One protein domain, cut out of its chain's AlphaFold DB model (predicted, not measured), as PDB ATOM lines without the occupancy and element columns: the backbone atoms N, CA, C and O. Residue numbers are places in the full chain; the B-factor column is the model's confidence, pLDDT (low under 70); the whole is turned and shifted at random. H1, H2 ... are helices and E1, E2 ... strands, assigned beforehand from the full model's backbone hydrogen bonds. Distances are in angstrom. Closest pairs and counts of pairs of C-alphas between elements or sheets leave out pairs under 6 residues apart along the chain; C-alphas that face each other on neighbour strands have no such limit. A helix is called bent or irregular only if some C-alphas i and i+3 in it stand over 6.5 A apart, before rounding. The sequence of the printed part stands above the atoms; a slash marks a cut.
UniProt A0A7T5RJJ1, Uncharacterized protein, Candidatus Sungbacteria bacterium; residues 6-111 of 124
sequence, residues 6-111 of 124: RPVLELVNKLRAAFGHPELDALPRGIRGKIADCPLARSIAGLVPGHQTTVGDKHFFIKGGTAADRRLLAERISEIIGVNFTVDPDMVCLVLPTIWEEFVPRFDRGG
ATOM      1  N   ARG A   6     205.167 128.419 176.031       89.38
ATOM      2  CA  ARG A   6     204.354 127.949 174.896       89.38
ATOM      3  C   ARG A   6     203.051 128.735 174.734       89.38
ATOM      4  O   ARG A   6     202.799 129.183 173.620       89.38
ATOM      5  N   PRO A   7     202.281 129.033 175.799       87.44
ATOM      6  CA  PRO A   7     201.039 129.787 175.630       87.44
ATOM      7  C   PRO A   7     201.276 131.246 175.193       87.44
ATOM      8  O   PRO A   7     200.450 131.830 174.495       87.44
ATOM      9  N   VAL A   8     202.418 131.841 175.567       87.62
ATOM     10  CA  VAL A   8     202.811 133.183 175.101       87.62
ATOM     11  C   VAL A   8     203.148 133.137 173.612       87.62
ATOM     12  O   VAL A   8     202.653 133.973 172.859       87.62
ATOM     13  N   LEU A   9     203.937 132.144 173.185       91.44
ATOM     14  CA  LEU A   9     204.332 131.946 171.790       91.44
ATOM     15  C   LEU A   9     203.130 131.646 170.879       91.44
ATOM     16  O   LEU A   9     203.016 132.235 169.809       91.44
ATOM     17  N   GLU A  10     202.201 130.791 171.309       90.75
ATOM     18  CA  GLU A  10     200.973 130.485 170.562       90.75
ATOM     19  C   GLU A  10     200.130 131.742 170.311       90.75
ATOM     20  O   GLU A  10     199.649 131.969 169.199       90.75
ATOM     21  N   LEU A  11     199.974 132.596 171.327       88.38
ATOM     22  CA  LEU A  11     199.281 133.875 171.178       88.38
ATOM     23  C   LEU A  11     200.043 134.842 170.263       88.38
ATOM     24  O   LEU A  11     199.417 135.521 169.449       88.38
ATOM     25  N   VAL A  12     201.378 134.872 170.348       89.88
ATOM     26  CA  VAL A  12     202.218 135.664 169.433       89.88
ATOM     27  C   VAL A  12     201.988 135.209 167.996       89.88
ATOM     28  O   VAL A  12     201.766 136.050 167.132       89.88
ATOM     29  N   ASN A  13     201.977 133.903 167.732       92.94
ATOM     30  CA  ASN A  13     201.797 133.365 166.386       92.94
ATOM     31  C   ASN A  13     200.398 133.644 165.823       92.94
ATOM     32  O   ASN A  13     200.280 134.037 164.663       92.94
ATOM     33  N   LYS A  14     199.347 133.583 166.651       89.75
ATOM     34  CA  LYS A  14     197.996 134.021 166.255       89.75
ATOM     35  C   LYS A  14     197.960 135.491 165.831       89.75
ATOM     36  O   LYS A  14     197.347 135.836 164.822       89.75
ATOM     37  N   LEU A  15     198.642 136.358 166.574       87.06
ATOM     38  CA  LEU A  15     198.746 137.772 166.225       87.06
ATOM     39  C   LEU A  15     199.605 137.993 164.982       87.06
ATOM     40  O   LEU A  15     199.203 138.733 164.092       87.06
ATOM     41  N   ARG A  16     200.743 137.311 164.858       90.75
ATOM     42  CA  ARG A  16     201.582 137.356 163.654       90.75
ATOM     43  C   ARG A  16     200.784 136.984 162.409       90.75
ATOM     44  O   ARG A  16     200.845 137.728 161.436       90.75
ATOM     45  N   ALA A  17     199.945 135.952 162.474       89.12
ATOM     46  CA  ALA A  17     199.037 135.597 161.385       89.12
ATOM     47  C   ALA A  17     198.048 136.731 161.038       89.12
ATOM     48  O   ALA A  17     197.813 137.001 159.859       89.12
ATOM     49  N   ALA A  18     197.521 137.458 162.032       85.50
ATOM     50  CA  ALA A  18     196.659 138.626 161.807       85.50
ATOM     51  C   ALA A  18     197.377 139.744 161.025       85.50
ATOM     52  O   ALA A  18     196.801 140.338 160.108       85.50
ATOM     53  N   PHE A  19     198.652 139.976 161.351       84.38
ATOM     54  CA  PHE A  19     199.544 140.924 160.674       84.38
ATOM     55  C   PHE A  19     200.137 140.381 159.356       84.38
ATOM     56  O   PHE A  19     200.833 141.111 158.654       84.38
ATOM     57  N   GLY A  20     199.869 139.122 158.991       87.25
ATOM     58  CA  GLY A  20     200.426 138.489 157.790       87.25
ATOM     59  C   GLY A  20     201.904 138.094 157.911       87.25
ATOM     60  O   GLY A  20     202.591 137.946 156.903       87.25
ATOM     61  N   HIS A  21     202.410 137.935 159.132       89.88
ATOM     62  CA  HIS A  21     203.758 137.451 159.413       89.88
ATOM     63  C   HIS A  21     203.786 135.918 159.576       89.88
ATOM     64  O   HIS A  21     202.826 135.348 160.097       89.88
ATOM     65  N   PRO A  22     204.887 135.241 159.186       92.44
ATOM     66  CA  PRO A  22     205.057 133.800 159.401       92.44
ATOM     67  C   PRO A  22     205.161 133.468 160.892       92.44
ATOM     68  O   PRO A  22     205.541 134.330 161.679       92.44
ATOM     69  N   GLU A  23     204.880 132.235 161.294       94.56
ATOM     70  CA  GLU A  23     205.024 131.807 162.693       94.56
ATOM     71  C   GLU A  23     206.486 131.834 163.172       94.56
ATOM     72  O   GLU A  23     207.427 131.791 162.378       94.56
ATOM     73  N   LEU A  24     206.669 131.954 164.485       94.31
ATOM     74  CA  LEU A  24     207.951 131.825 165.169       94.31
ATOM     75  C   LEU A  24     208.043 130.466 165.860       94.31
ATOM     76  O   LEU A  24     207.096 130.044 166.527       94.31
ATOM     77  N   ASP A  25     209.226 129.859 165.797       93.25
ATOM     78  CA  ASP A  25     209.562 128.657 166.571       93.25
ATOM     79  C   ASP A  25     209.878 128.980 168.044       93.25
ATOM     80  O   ASP A  25     209.748 128.128 168.924       93.25
ATOM     81  N   ALA A  26     210.297 130.219 168.330       92.94
ATOM     82  CA  ALA A  26     210.615 130.713 169.669       92.94
ATOM     83  C   ALA A  26     210.417 132.235 169.777       92.94
ATOM     84  O   ALA A  26     210.501 132.959 168.784       92.94
ATOM     85  N   LEU A  27     210.190 132.731 170.998       92.75
ATOM     86  CA  LEU A  27     210.162 134.173 171.260       92.75
ATOM     87  C   LEU A  27     211.558 134.779 171.025       92.75
ATOM     88  O   LEU A  27     212.551 134.183 171.453       92.75
ATOM     89  N   PRO A  28     211.656 135.961 170.392       93.00
ATOM     90  CA  PRO A  28     212.928 136.644 170.232       93.00
ATOM     91  C   PRO A  28     213.454 137.116 171.591       93.00
ATOM     92  O   PRO A  28     212.689 137.354 172.530       93.00
ATOM     93  N   ARG A  29     214.770 137.301 171.679       93.06
ATOM     94  CA  ARG A  29     215.381 137.963 172.834       93.06
ATOM     95  C   ARG A  29     215.080 139.464 172.819       93.06
ATOM     96  O   ARG A  29     214.833 140.053 171.762       93.06
ATOM     97  N   GLY A  30     215.100 140.073 173.998       91.12
ATOM     98  CA  GLY A  30     214.871 141.500 174.182       91.12
ATOM     99  C   GLY A  30     215.788 142.143 175.215       91.12
ATOM    100  O   GLY A  30     216.568 141.472 175.892       91.12
ATOM    101  N   ILE A  31     215.645 143.457 175.370       88.88
ATOM    102  CA  ILE A  31     216.470 144.278 176.265       88.88
ATOM    103  C   ILE A  31     215.669 144.625 177.522       88.88
ATOM    104  O   ILE A  31     214.604 145.241 177.442       88.88
ATOM    105  N   ARG A  32     216.189 144.257 178.700       86.88
ATOM    106  CA  ARG A  32     215.555 144.587 179.990       86.88
ATOM    107  C   ARG A  32     215.428 146.098 180.171       86.88
ATOM    108  O   ARG A  32     216.353 146.845 179.868       86.88
ATOM    109  N   GLY A  33     214.290 146.550 180.695       82.19
ATOM    110  CA  GLY A  33     214.033 147.968 180.962       82.19
ATOM    111  C   GLY A  33     213.765 148.806 179.707       82.19
ATOM    112  O   GLY A  33     213.481 149.998 179.820       82.19
ATOM    113  N   LYS A  34     213.806 148.203 178.512       85.44
ATOM    114  CA  LYS A  34     213.496 148.860 177.243       85.44
ATOM    115  C   LYS A  34     212.269 148.210 176.619       85.44
ATOM    116  O   LYS A  34     212.364 147.314 175.790       85.44
ATOM    117  N   ILE A  35     211.090 148.703 177.000       80.69
ATOM    118  CA  ILE A  35     209.787 148.146 176.598       80.69
ATOM    119  C   ILE A  35     209.640 148.005 175.073       80.69
ATOM    120  O   ILE A  35     209.113 147.002 174.598       80.69
ATOM    121  N   ALA A  36     210.137 148.977 174.301       81.06
ATOM    122  CA  ALA A  36     210.105 148.937 172.835       81.06
ATOM    123  C   ALA A  36     210.929 147.782 172.228       81.06
ATOM    124  O   ALA A  36     210.705 147.415 171.081       81.06
ATOM    125  N   ASP A  37     211.849 147.210 173.004       86.06
ATOM    126  CA  ASP A  37     212.740 146.112 172.636       86.06
ATOM    127  C   ASP A  37     212.479 144.843 173.459       86.06
ATOM    128  O   ASP A  37     213.329 143.957 173.523       86.06
ATOM    129  N   CYS A  38     211.315 144.717 174.102       87.38
ATOM    130  CA  CYS A  38     210.962 143.482 174.797       87.38
ATOM    131  C   CYS A  38     210.601 142.362 173.794       87.38
ATOM    132  O   CYS A  38     210.233 142.653 172.648       87.38
ATOM    133  N   PRO A  39     210.625 141.076 174.207       90.38
ATOM    134  CA  PRO A  39     210.297 139.952 173.325       90.38
ATOM    135  C   PRO A  39     208.958 140.096 172.584       90.38
ATOM    136  O   PRO A  39     208.868 139.774 171.401       90.38
ATOM    137  N   LEU A  40     207.918 140.627 173.240       87.44
ATOM    138  CA  LEU A  40     206.604 140.825 172.614       87.44
ATOM    139  C   LEU A  40     206.620 141.929 171.549       87.44
ATOM    140  O   LEU A  40     206.079 141.726 170.465       87.44
ATOM    141  N   ALA A  41     207.268 143.065 171.827       85.44
ATOM    142  CA  ALA A  41     207.395 144.177 170.879       85.44
ATOM    143  C   ALA A  41     208.167 143.756 169.622       85.44
ATOM    144  O   ALA A  41     207.787 144.067 168.498       85.44
ATOM    145  N   ARG A  42     209.236 142.980 169.814       90.25
ATOM    146  CA  ARG A  42     210.077 142.474 168.723       90.25
ATOM    147  C   ARG A  42     209.424 141.355 167.923       90.25
ATOM    148  O   ARG A  42     209.786 141.127 166.773       90.25
ATOM    149  N   SER A  43     208.451 140.665 168.512       90.50
ATOM    150  CA  SER A  43     207.750 139.576 167.839       90.50
ATOM    151  C   SER A  43     206.834 140.053 166.718       90.50
ATOM    152  O   SER A  43     206.524 139.258 165.839       90.50
ATOM    153  N   ILE A  44     206.340 141.294 166.734       86.94
ATOM    154  CA  ILE A  44     205.355 141.773 165.755       86.94
ATOM    155  C   ILE A  44     205.698 143.214 165.375       86.94
ATOM    156  O   ILE A  44     205.545 144.136 166.174       86.94
ATOM    157  N   ALA A  45     206.135 143.421 164.133       82.50
ATOM    158  CA  ALA A  45     206.422 144.759 163.635       82.50
ATOM    159  C   ALA A  45     205.145 145.618 163.639       82.50
ATOM    160  O   ALA A  45     204.090 145.192 163.177       82.50
ATOM    161  N   GLY A  46     205.243 146.837 164.169       79.25
ATOM    162  CA  GLY A  46     204.096 147.741 164.302       79.25
ATOM    163  C   GLY A  46     203.261 147.522 165.565       79.25
ATOM    164  O   GLY A  46     202.383 148.334 165.837       79.25
ATOM    165  N   LEU A  47     203.557 146.505 166.377       81.38
ATOM    166  CA  LEU A  47     202.966 146.344 167.696       81.38
ATOM    167  C   LEU A  47     203.890 146.959 168.757       81.38
ATOM    168  O   LEU A  47     205.041 146.556 168.903       81.38
ATOM    169  N   VAL A  48     203.394 147.937 169.510       79.44
ATOM    170  CA  VAL A  48     204.186 148.651 170.520       79.44
ATOM    171  C   VAL A  48     203.540 148.497 171.894       79.44
ATOM    172  O   VAL A  48     202.396 148.920 172.060       79.44
ATOM    173  N   PRO A  49     204.241 147.950 172.902       76.12
ATOM    174  CA  PRO A  49     203.711 147.924 174.253       76.12
ATOM    175  C   PRO A  49     203.643 149.349 174.809       76.12
ATOM    176  O   PRO A  49     204.599 150.122 174.725       76.12
ATOM    177  N   GLY A  50     202.487 149.700 175.353       67.88
ATOM    178  CA  GLY A  50     202.186 151.008 175.903       67.88
ATOM    179  C   GLY A  50     202.420 151.112 177.406       67.88
ATOM    180  O   GLY A  50     202.109 150.198 178.173       67.88
ATOM    181  N   HIS A  51     202.889 152.281 177.837       55.16
ATOM    182  CA  HIS A  51     202.762 152.762 179.211       55.16
ATOM    183  C   HIS A  51     202.131 154.166 179.164       55.16
ATOM    184  O   HIS A  51     202.689 155.036 178.505       55.16
ATOM    185  N   GLN A  52     201.001 154.361 179.867       46.94
ATOM    186  CA  GLN A  52     200.160 155.582 179.975       46.94
ATOM    187  C   GLN A  52     199.255 155.907 178.760       46.94
ATOM    188  O   GLN A  52     199.618 155.613 177.630       46.94
ATOM    189  N   THR A  53     198.039 156.467 178.899       42.09
ATOM    190  CA  THR A  53     197.527 157.491 179.840       42.09
ATOM    191  C   THR A  53     196.060 157.256 180.274       42.09
ATOM    192  O   THR A  53     195.241 156.762 179.507       42.09
ATOM    193  N   THR A  54     195.708 157.673 181.502       45.66
ATOM    194  CA  THR A  54     194.343 157.892 182.073       45.66
ATOM    195  C   THR A  54     193.304 156.759 182.093       45.66
ATOM    196  O   THR A  54     192.377 156.832 182.896       45.66
ATOM    197  N   VAL A  55     193.444 155.710 181.290       44.72
ATOM    198  CA  VAL A  55     192.480 154.609 181.187       44.72
ATOM    199  C   VAL A  55     193.220 153.299 181.412       44.72
ATOM    200  O   VAL A  55     193.539 152.615 180.456       44.72
ATOM    201  N   GLY A  56     193.514 152.970 182.671       42.06
ATOM    202  CA  GLY A  56     193.990 151.642 183.077       42.06
ATOM    203  C   GLY A  56     195.378 151.236 182.562       42.06
ATOM    204  O   GLY A  56     195.767 151.440 181.414       42.06
ATOM    205  N   ASP A  57     196.162 150.630 183.442       48.41
ATOM    206  CA  ASP A  57     197.488 150.146 183.091       48.41
ATOM    207  C   ASP A  57     197.397 149.003 182.058       48.41
ATOM    208  O   ASP A  57     196.613 148.075 182.233       48.41
ATOM    209  N   LYS A  58     198.301 149.035 181.060       59.59
ATOM    210  CA  LYS A  58     198.742 147.910 180.195       59.59
ATOM    211  C   LYS A  58     197.938 147.679 178.907       59.59
ATOM    212  O   LYS A  58     197.116 146.774 178.792       59.59
ATOM    213  N   HIS A  59     198.306 148.442 177.884       71.81
ATOM    214  CA  HIS A  59     197.743 148.361 176.540       71.81
ATOM    215  C   HIS A  59     198.828 148.166 175.480       71.81
ATOM    216  O   HIS A  59     199.982 148.532 175.698       71.81
ATOM    217  N   PHE A  60     198.466 147.599 174.328       76.25
ATOM    218  CA  PHE A  60     199.352 147.500 173.165       76.25
ATOM    219  C   PHE A  60     198.813 148.358 172.025       76.25
ATOM    220  O   PHE A  60     197.628 148.312 171.708       76.25
ATOM    221  N   PHE A  61     199.689 149.134 171.397       80.56
ATOM    222  CA  PHE A  61     199.335 150.046 170.321       80.56
ATOM    223  C   PHE A  61     199.725 149.476 168.966       80.56
ATOM    224  O   PHE A  61     200.822 148.939 168.799       80.56
ATOM    225  N   ILE A  62     198.850 149.666 167.985       81.75
ATOM    226  CA  ILE A  62     199.161 149.409 166.580       81.75
ATOM    227  C   ILE A  62     199.714 150.704 165.978       81.75
ATOM    228  O   ILE A  62     199.040 151.734 165.979       81.75
ATOM    229  N   LYS A  63     200.942 150.667 165.459       79.62
ATOM    230  CA  LYS A  63     201.587 151.768 164.735       79.62
ATOM    231  C   LYS A  63     201.627 151.500 163.234       79.62
ATOM    232  O   LYS A  63     201.732 150.360 162.794       79.62
ATOM    233  N   GLY A  64     201.625 152.587 162.463       78.81
ATOM    234  CA  GLY A  64     201.652 152.557 161.001       78.81
ATOM    235  C   GLY A  64     200.257 152.594 160.371       78.81
ATOM    236  O   GLY A  64     199.241 152.580 161.071       78.81
ATOM    237  N   GLY A  65     200.233 152.693 159.040       82.62
ATOM    238  CA  GLY A  65     199.005 152.749 158.242       82.62
ATOM    239  C   GLY A  65     198.118 153.967 158.515       82.62
ATOM    240  O   GLY A  65     198.467 154.890 159.258       82.62
ATOM    241  N   THR A  66     196.939 153.965 157.900       87.06
ATOM    242  CA  THR A  66     195.869 154.925 158.196       87.06
ATOM    243  C   THR A  66     195.112 154.525 159.471       87.06
ATOM    244  O   THR A  66     195.228 153.399 159.955       87.06
ATOM    245  N   ALA A  67     194.303 155.431 160.031       83.56
ATOM    246  CA  ALA A  67     193.430 155.095 161.162       83.56
ATOM    247  C   ALA A  67     192.441 153.962 160.820       83.56
ATOM    248  O   ALA A  67     192.156 153.115 161.666       83.56
ATOM    249  N   ALA A  68     191.975 153.908 159.566       85.69
ATOM    250  CA  ALA A  68     191.116 152.836 159.072       85.69
ATOM    251  C   ALA A  68     191.849 151.484 159.040       85.69
ATOM    252  O   ALA A  68     191.296 150.490 159.508       85.69
ATOM    253  N   ASP A  69     193.108 151.456 158.585       86.62
ATOM    254  CA  ASP A  69     193.917 150.228 158.564       86.62
ATOM    255  C   ASP A  69     194.164 149.698 159.978       86.62
ATOM    256  O   ASP A  69     193.999 148.506 160.242       86.62
ATOM    257  N   ARG A  70     194.516 150.591 160.916       87.19
ATOM    258  CA  ARG A  70     194.719 150.220 162.325       87.19
ATOM    259  C   ARG A  70     193.453 149.646 162.944       87.19
ATOM    260  O   ARG A  70     193.528 148.670 163.688       87.19
ATOM    261  N   ARG A  71     192.299 150.238 162.637       87.69
ATOM    262  CA  ARG A  71     191.005 149.763 163.124       87.69
ATOM    263  C   ARG A  71     190.680 148.376 162.578       87.69
ATOM    264  O   ARG A  71     190.379 147.490 163.367       87.69
ATOM    265  N   LEU A  72     190.790 148.179 161.264       88.75
ATOM    266  CA  LEU A  72     190.527 146.886 160.630       88.75
ATOM    267  C   LEU A  72     191.444 145.792 161.190       88.75
ATOM    268  O   LEU A  72     191.015 144.668 161.441       88.75
ATOM    269  N   LEU A  73     192.717 146.121 161.418       87.69
ATOM    270  CA  LEU A  73     193.661 145.196 162.029       87.69
ATOM    271  C   LEU A  73     193.269 144.850 163.471       87.69
ATOM    272  O   LEU A  73     193.323 143.682 163.844       87.69
ATOM    273  N   ALA A  74     192.836 145.827 164.269       87.94
ATOM    274  CA  ALA A  74     192.366 145.573 165.628       87.94
ATOM    275  C   ALA A  74     191.085 144.728 165.674       87.94
ATOM    276  O   ALA A  74     190.990 143.841 166.517       87.94
ATOM    277  N   GLU A  75     190.151 144.942 164.744       89.25
ATOM    278  CA  GLU A  75     188.951 144.110 164.581       89.25
ATOM    279  C   GLU A  75     189.343 142.654 164.284       89.25
ATOM    280  O   GLU A  75     188.932 141.746 165.003       89.25
ATOM    281  N   ARG A  76     190.253 142.428 163.328       88.81
ATOM    282  CA  ARG A  76     190.772 141.080 163.023       88.81
ATOM    283  C   ARG A  76     191.467 140.433 164.221       88.81
ATOM    284  O   ARG A  76     191.299 139.246 164.476       88.81
ATOM    285  N   ILE A  77     192.265 141.194 164.963       86.94
ATOM    286  CA  ILE A  77     192.944 140.701 166.168       86.94
ATOM    287  C   ILE A  77     191.924 140.313 167.245       86.94
ATOM    288  O   ILE A  77     192.045 139.247 167.851       86.94
ATOM    289  N   SER A  78     190.910 141.152 167.454       87.19
ATOM    290  CA  SER A  78     189.808 140.890 168.377       87.19
ATOM    291  C   SER A  78     189.092 139.580 168.042       87.19
ATOM    292  O   SER A  78     188.896 138.757 168.933       87.19
ATOM    293  N   GLU A  79     188.818 139.320 166.763       87.88
ATOM    294  CA  GLU A  79     188.218 138.063 166.299       87.88
ATOM    295  C   GLU A  79     189.118 136.835 166.527       87.88
ATOM    296  O   GLU A  79     188.627 135.768 166.895       87.88
ATOM    297  N   ILE A  80     190.435 136.963 166.330       84.88
ATOM    298  CA  ILE A  80     191.369 135.825 166.390       84.88
ATOM    299  C   ILE A  80     191.679 135.400 167.830       84.88
ATOM    300  O   ILE A  80     191.782 134.203 168.114       84.88
ATOM    301  N   ILE A  81     191.887 136.360 168.735       81.25
ATOM    302  CA  ILE A  81     192.331 136.076 170.112       81.25
ATOM    303  C   ILE A  81     191.347 136.533 171.197       81.25
ATOM    304  O   ILE A  81     191.648 136.372 172.378       81.25
ATOM    305  N   GLY A  82     190.177 137.060 170.828       82.31
ATOM    306  CA  GLY A  82     189.110 137.408 171.771       82.31
ATOM    307  C   GLY A  82     189.424 138.615 172.652       82.31
ATOM    308  O   GLY A  82     189.011 138.652 173.809       82.31
ATOM    309  N   VAL A  83     190.192 139.581 172.142       82.31
ATOM    310  CA  VAL A  83     190.599 140.774 172.899       82.31
ATOM    311  C   VAL A  83     189.724 141.974 172.587       82.31
ATOM    312  O   VAL A  83     189.292 142.160 171.454       82.31
ATOM    313  N   ASN A  84     189.498 142.826 173.582       83.50
ATOM    314  CA  ASN A  84     188.855 144.120 173.371       83.50
ATOM    315  C   ASN A  84     189.866 145.138 172.837       83.50
ATOM    316  O   ASN A  84     191.072 145.012 173.058       83.50
ATOM    317  N   PHE A  85     189.373 146.178 172.172       84.31
ATOM    318  CA  PHE A  85     190.202 147.296 171.750       84.31
ATOM    319  C   PHE A  85     189.442 148.615 171.835       84.31
ATOM    320  O   PHE A  85     188.215 148.658 171.735       84.31
ATOM    321  N   THR A  86     190.181 149.701 172.015       82.50
ATOM    322  CA  THR A  86     189.674 151.070 171.965       82.50
ATOM    323  C   THR A  86     190.302 151.806 170.789       82.50
ATOM    324  O   THR A  86     191.454 151.572 170.415       82.50
ATOM    325  N   VAL A  87     189.507 152.674 170.166       76.19
ATOM    326  CA  VAL A  87     189.928 153.502 169.034       76.19
ATOM    327  C   VAL A  87     189.935 154.951 169.490       76.19
ATOM    328  O   VAL A  87     188.922 155.456 169.970       76.19
ATOM    329  N   ASP A  88     191.074 155.594 169.308       70.38
ATOM    330  CA  ASP A  88     191.317 157.018 169.485       70.38
ATOM    331  C   ASP A  88     191.658 157.620 168.101       70.38
ATOM    332  O   ASP A  88     192.151 156.883 167.237       70.38
ATOM    333  N   PRO A  89     191.385 158.911 167.826       67.06
ATOM    334  CA  PRO A  89     191.728 159.543 166.548       67.06
ATOM    335  C   PRO A  89     193.147 159.247 166.041       67.06
ATOM    336  O   PRO A  89     193.335 159.018 164.843       67.06
ATOM    337  N   ASP A  90     194.122 159.158 166.949       68.06
ATOM    338  CA  ASP A  90     195.524 158.935 166.591       68.06
ATOM    339  C   ASP A  90     196.000 157.496 166.847       68.06
ATOM    340  O   ASP A  90     197.050 157.086 166.341       68.06
ATOM    341  N   MET A  91     195.231 156.686 167.584       71.44
ATOM    342  CA  MET A  91     195.712 155.422 168.152       71.44
ATOM    343  C   MET A  91     194.665 154.307 168.103       71.44
ATOM    344  O   MET A  91     193.476 154.537 168.284       71.44
ATOM    345  N   VAL A  92     195.113 153.060 167.950       79.81
ATOM    346  CA  VAL A  92     194.275 151.893 168.252       79.81
ATOM    347  C   VAL A  92     194.977 151.041 169.289       79.81
ATOM    348  O   VAL A  92     196.174 150.762 169.178       79.81
ATOM    349  N   CYS A  93     194.221 150.691 170.315       81.38
ATOM    350  CA  CYS A  93     194.710 150.239 171.597       81.38
ATOM    351  C   CYS A  93     194.081 148.881 171.917       81.38
ATOM    352  O   CYS A  93     192.867 148.778 172.051       81.38
ATOM    353  N   LEU A  94     194.895 147.832 171.994       81.00
ATOM    354  CA  LEU A  94     194.474 146.467 172.298       81.00
ATOM    355  C   LEU A  94     194.565 146.217 173.807       81.00
ATOM    356  O   LEU A  94     195.602 146.483 174.425       81.00
ATOM    357  N   VAL A  95     193.502 145.654 174.380       78.19
ATOM    358  CA  VAL A  95     193.461 145.171 175.765       78.19
ATOM    359  C   VAL A  95     193.949 143.730 175.772       78.19
ATOM    360  O   VAL A  95     193.289 142.838 175.244       78.19
ATOM    361  N   LEU A  96     195.127 143.494 176.333       68.62
ATOM    362  CA  LEU A  96     195.746 142.181 176.248       68.62
ATOM    363  C   LEU A  96     195.076 141.114 177.124       68.62
ATOM    364  O   LEU A  96     194.511 141.433 178.169       68.62
ATOM    365  N   PRO A  97     195.263 139.826 176.783       71.38
ATOM    366  CA  PRO A  97     195.026 138.731 177.712       71.38
ATOM    367  C   PRO A  97     196.000 138.791 178.905       71.38
ATOM    368  O   PRO A  97     197.175 139.133 178.741       71.38
ATOM    369  N   THR A  98     195.546 138.357 180.086       73.19
ATOM    370  CA  THR A  98     196.296 138.386 181.363       73.19
ATOM    371  C   THR A  98     197.707 137.793 181.273       73.19
ATOM    372  O   THR A  98     198.641 138.267 181.910       73.19
ATOM    373  N   ILE A  99     197.912 136.779 180.432       75.00
ATOM    374  CA  ILE A  99     199.226 136.145 180.285       75.00
ATOM    375  C   ILE A  99     200.301 137.084 179.706       75.00
ATOM    376  O   ILE A  99     201.469 136.981 180.075       75.00
ATOM    377  N   TRP A 100     199.936 138.022 178.829       76.19
ATOM    378  CA  TRP A 100     200.871 139.034 178.322       76.19
ATOM    379  C   TRP A 100     200.983 140.235 179.256       76.19
ATOM    380  O   TRP A 100     202.041 140.862 179.326       76.19
ATOM    381  N   GLU A 101     199.917 140.516 180.006       73.50
ATOM    382  CA  GLU A 101     199.889 141.539 181.050       73.50
ATOM    383  C   GLU A 101     201.017 141.335 182.074       73.50
ATOM    384  O   GLU A 101     201.697 142.279 182.477       73.50
ATOM    385  N   GLU A 102     201.245 140.083 182.466       79.06
ATOM    386  CA  GLU A 102     202.301 139.712 183.405       79.06
ATOM    387  C   GLU A 102     203.668 139.545 182.736       79.06
ATOM    388  O   GLU A 102     204.698 139.616 183.410       79.06
ATOM    389  N   PHE A 103     203.701 139.334 181.417       83.81
ATOM    390  CA  PHE A 103     204.922 138.980 180.704       83.81
ATOM    391  C   PHE A 103     205.957 140.105 180.730       83.81
ATOM    392  O   PHE A 103     207.081 139.866 181.167       83.81
ATOM    393  N   VAL A 104     205.599 141.322 180.302       81.56
ATOM    394  CA  VAL A 104     206.559 142.443 180.219       81.56
ATOM    395  C   VAL A 104     207.118 142.812 181.602       81.56
ATOM    396  O   VAL A 104     208.341 142.811 181.752       81.56
ATOM    397  N   PRO A 105     206.294 143.006 182.656       82.25
ATOM    398  CA  PRO A 105     206.817 143.287 183.994       82.25
ATOM    399  C   PRO A 105     207.678 142.152 184.558       82.25
ATOM    400  O   PRO A 105     208.638 142.401 185.286       82.25
ATOM    401  N   ARG A 106     207.345 140.889 184.256       85.56
ATOM    402  CA  ARG A 106     208.138 139.735 184.696       85.56
ATOM    403  C   ARG A 106     209.456 139.625 183.938       85.56
ATOM    404  O   ARG A 106     210.463 139.303 184.563       85.56
ATOM    405  N   PHE A 107     209.465 139.921 182.641       87.12
ATOM    406  CA  PHE A 107     210.675 140.015 181.827       87.12
ATOM    407  C   PHE A 107     211.629 141.079 182.375       87.12
ATOM    408  O   PHE A 107     212.779 140.759 182.674       87.12
ATOM    409  N   ASP A 108     211.135 142.294 182.620       84.81
ATOM    410  CA  ASP A 108     211.956 143.394 183.143       84.81
ATOM    411  C   ASP A 108     212.544 143.090 184.530       84.81
ATOM    412  O   ASP A 108     213.663 143.494 184.838       84.81
ATOM    413  N   ARG A 109     211.840 142.302 185.353       86.81
ATOM    414  CA  ARG A 109     212.331 141.823 186.660       86.81
ATOM    415  C   ARG A 109     213.300 140.635 186.571       86.81
ATOM    416  O   ARG A 109     213.706 140.115 187.607       86.81
ATOM    417  N   GLY A 110     213.662 140.182 185.370       85.88
ATOM    418  CA  GLY A 110     214.576 139.055 185.165       85.88
ATOM    419  C   GLY A 110     213.930 137.675 185.320       85.88
ATOM    420  O   GLY A 110     214.625 136.690 185.542       85.88
ATOM    421  N   GLY A 111     212.605 137.576 185.199       87.25
ATOM    422  CA  GLY A 111     211.871 136.310 185.301       87.25
ATOM    423  C   GLY A 111     212.034 135.363 184.104       87.25
ATOM    424  O   GLY A 111     211.538 134.237 184.177       87.25
TER     425      GLY A 111
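What this domain is: This is residues 6 to 111 of the 124 residues of an uncharacterized protein of Candidatus Sungbacteria bacterium (UniProt A0A7T5RJJ1). A small, twisted sheet of four short strands has the long helix H3 packed along one face, and at one end of H3 the helix H1 meets it at a slant. H2 and H4 gather loosely with H1 toward the E1 side of the sheet, where a long stretch without a named element, residues 19 to 38, loops round from H1 to H2. The printed part has 106 residues with four named helices and four named strands, in the order H1 H2 E1 E2 H3 E3 E4 H4; the sheet order is E1 E2 E4 E3, antiparallel throughout, and the class is mixed, helices and strands. The whole is compact, with a radius of gyration of the C-alphas of 13.0 A and spans of 37 by 33 by 22 A.

Where its parts are: Find C-alpha 6 at (204.354, 127.949, 174.896); from there H1 runs through residues 6 to 18, 18.6 A long. Next come H2, residues 39 to 43, 6.1 A, then E1, residues 47 to 49, 6.8 A, and E2, residues 59 to 62, 10.1 A. H3, residues 67 to 81, begins with C-alpha 67 at (193.430, 155.095, 161.162) and is 21.0 A long. E3, residues 85 to 87, measures 6.8 A and E4, residues 92 to 95, 10.1 A. H4, residues 98 to 108, is 16.5 A long and ends with C-alpha 108 at (211.956, 143.394, 183.143); it is only just irregular, with C-alphas 101 and 104 6.8 A apart.

How they stand to each other: Begin at the hairpin E1 and E2, where N 48 and O 61 are 2.9 A apart, within hydrogen-bond range. E2 and E4 have N 94 and O 60 at 2.8 A, and the hairpin E3 and E4 has N 86 and O 93 at 2.8 A. H3 is on the sheet at a height of 8.6 A over the sheet, over E4 and along the strands, at 2 degrees to E4 on the local plane; H3 and the sheet E1 E2 E4 E3 are two layers, a helix on one face of a sheet. E2, H3 and E3 form a split strand-helix-strand unit, two strands running the same way with E4 between them, and its crossover is right-handed. H1 touches H3 at a steep tilt of 41 degrees, opposite ways, the closest C-alphas being those of Ala 18 and Ile 77, 6.1 A. H1 only just touches H2, with 3 pairs of C-alphas within 8 A, the closest C-alphas being those of Val 12 and Ser 43, 7.0 A; H1 touches H2 with residues 12 to 16 alone. H2 only grazes the sheet with residues 40 to 42, and H4 only just grazes it with residues 100 to 104. Every O i to N i+4 pair is within hydrogen-bond range in H1, H2 and H3, but 4 of 7 in H4.

The domain as a whole: The C-alphas farthest apart, those of Ala 68 and Gly 110, are 37.7 A apart. The printed part has no cut, and the link from H1 to H2 is long. The mean pLDDT of the printed part is 81.4; look for values under 70 at residues 50 to 58, 89 to 90 and 96.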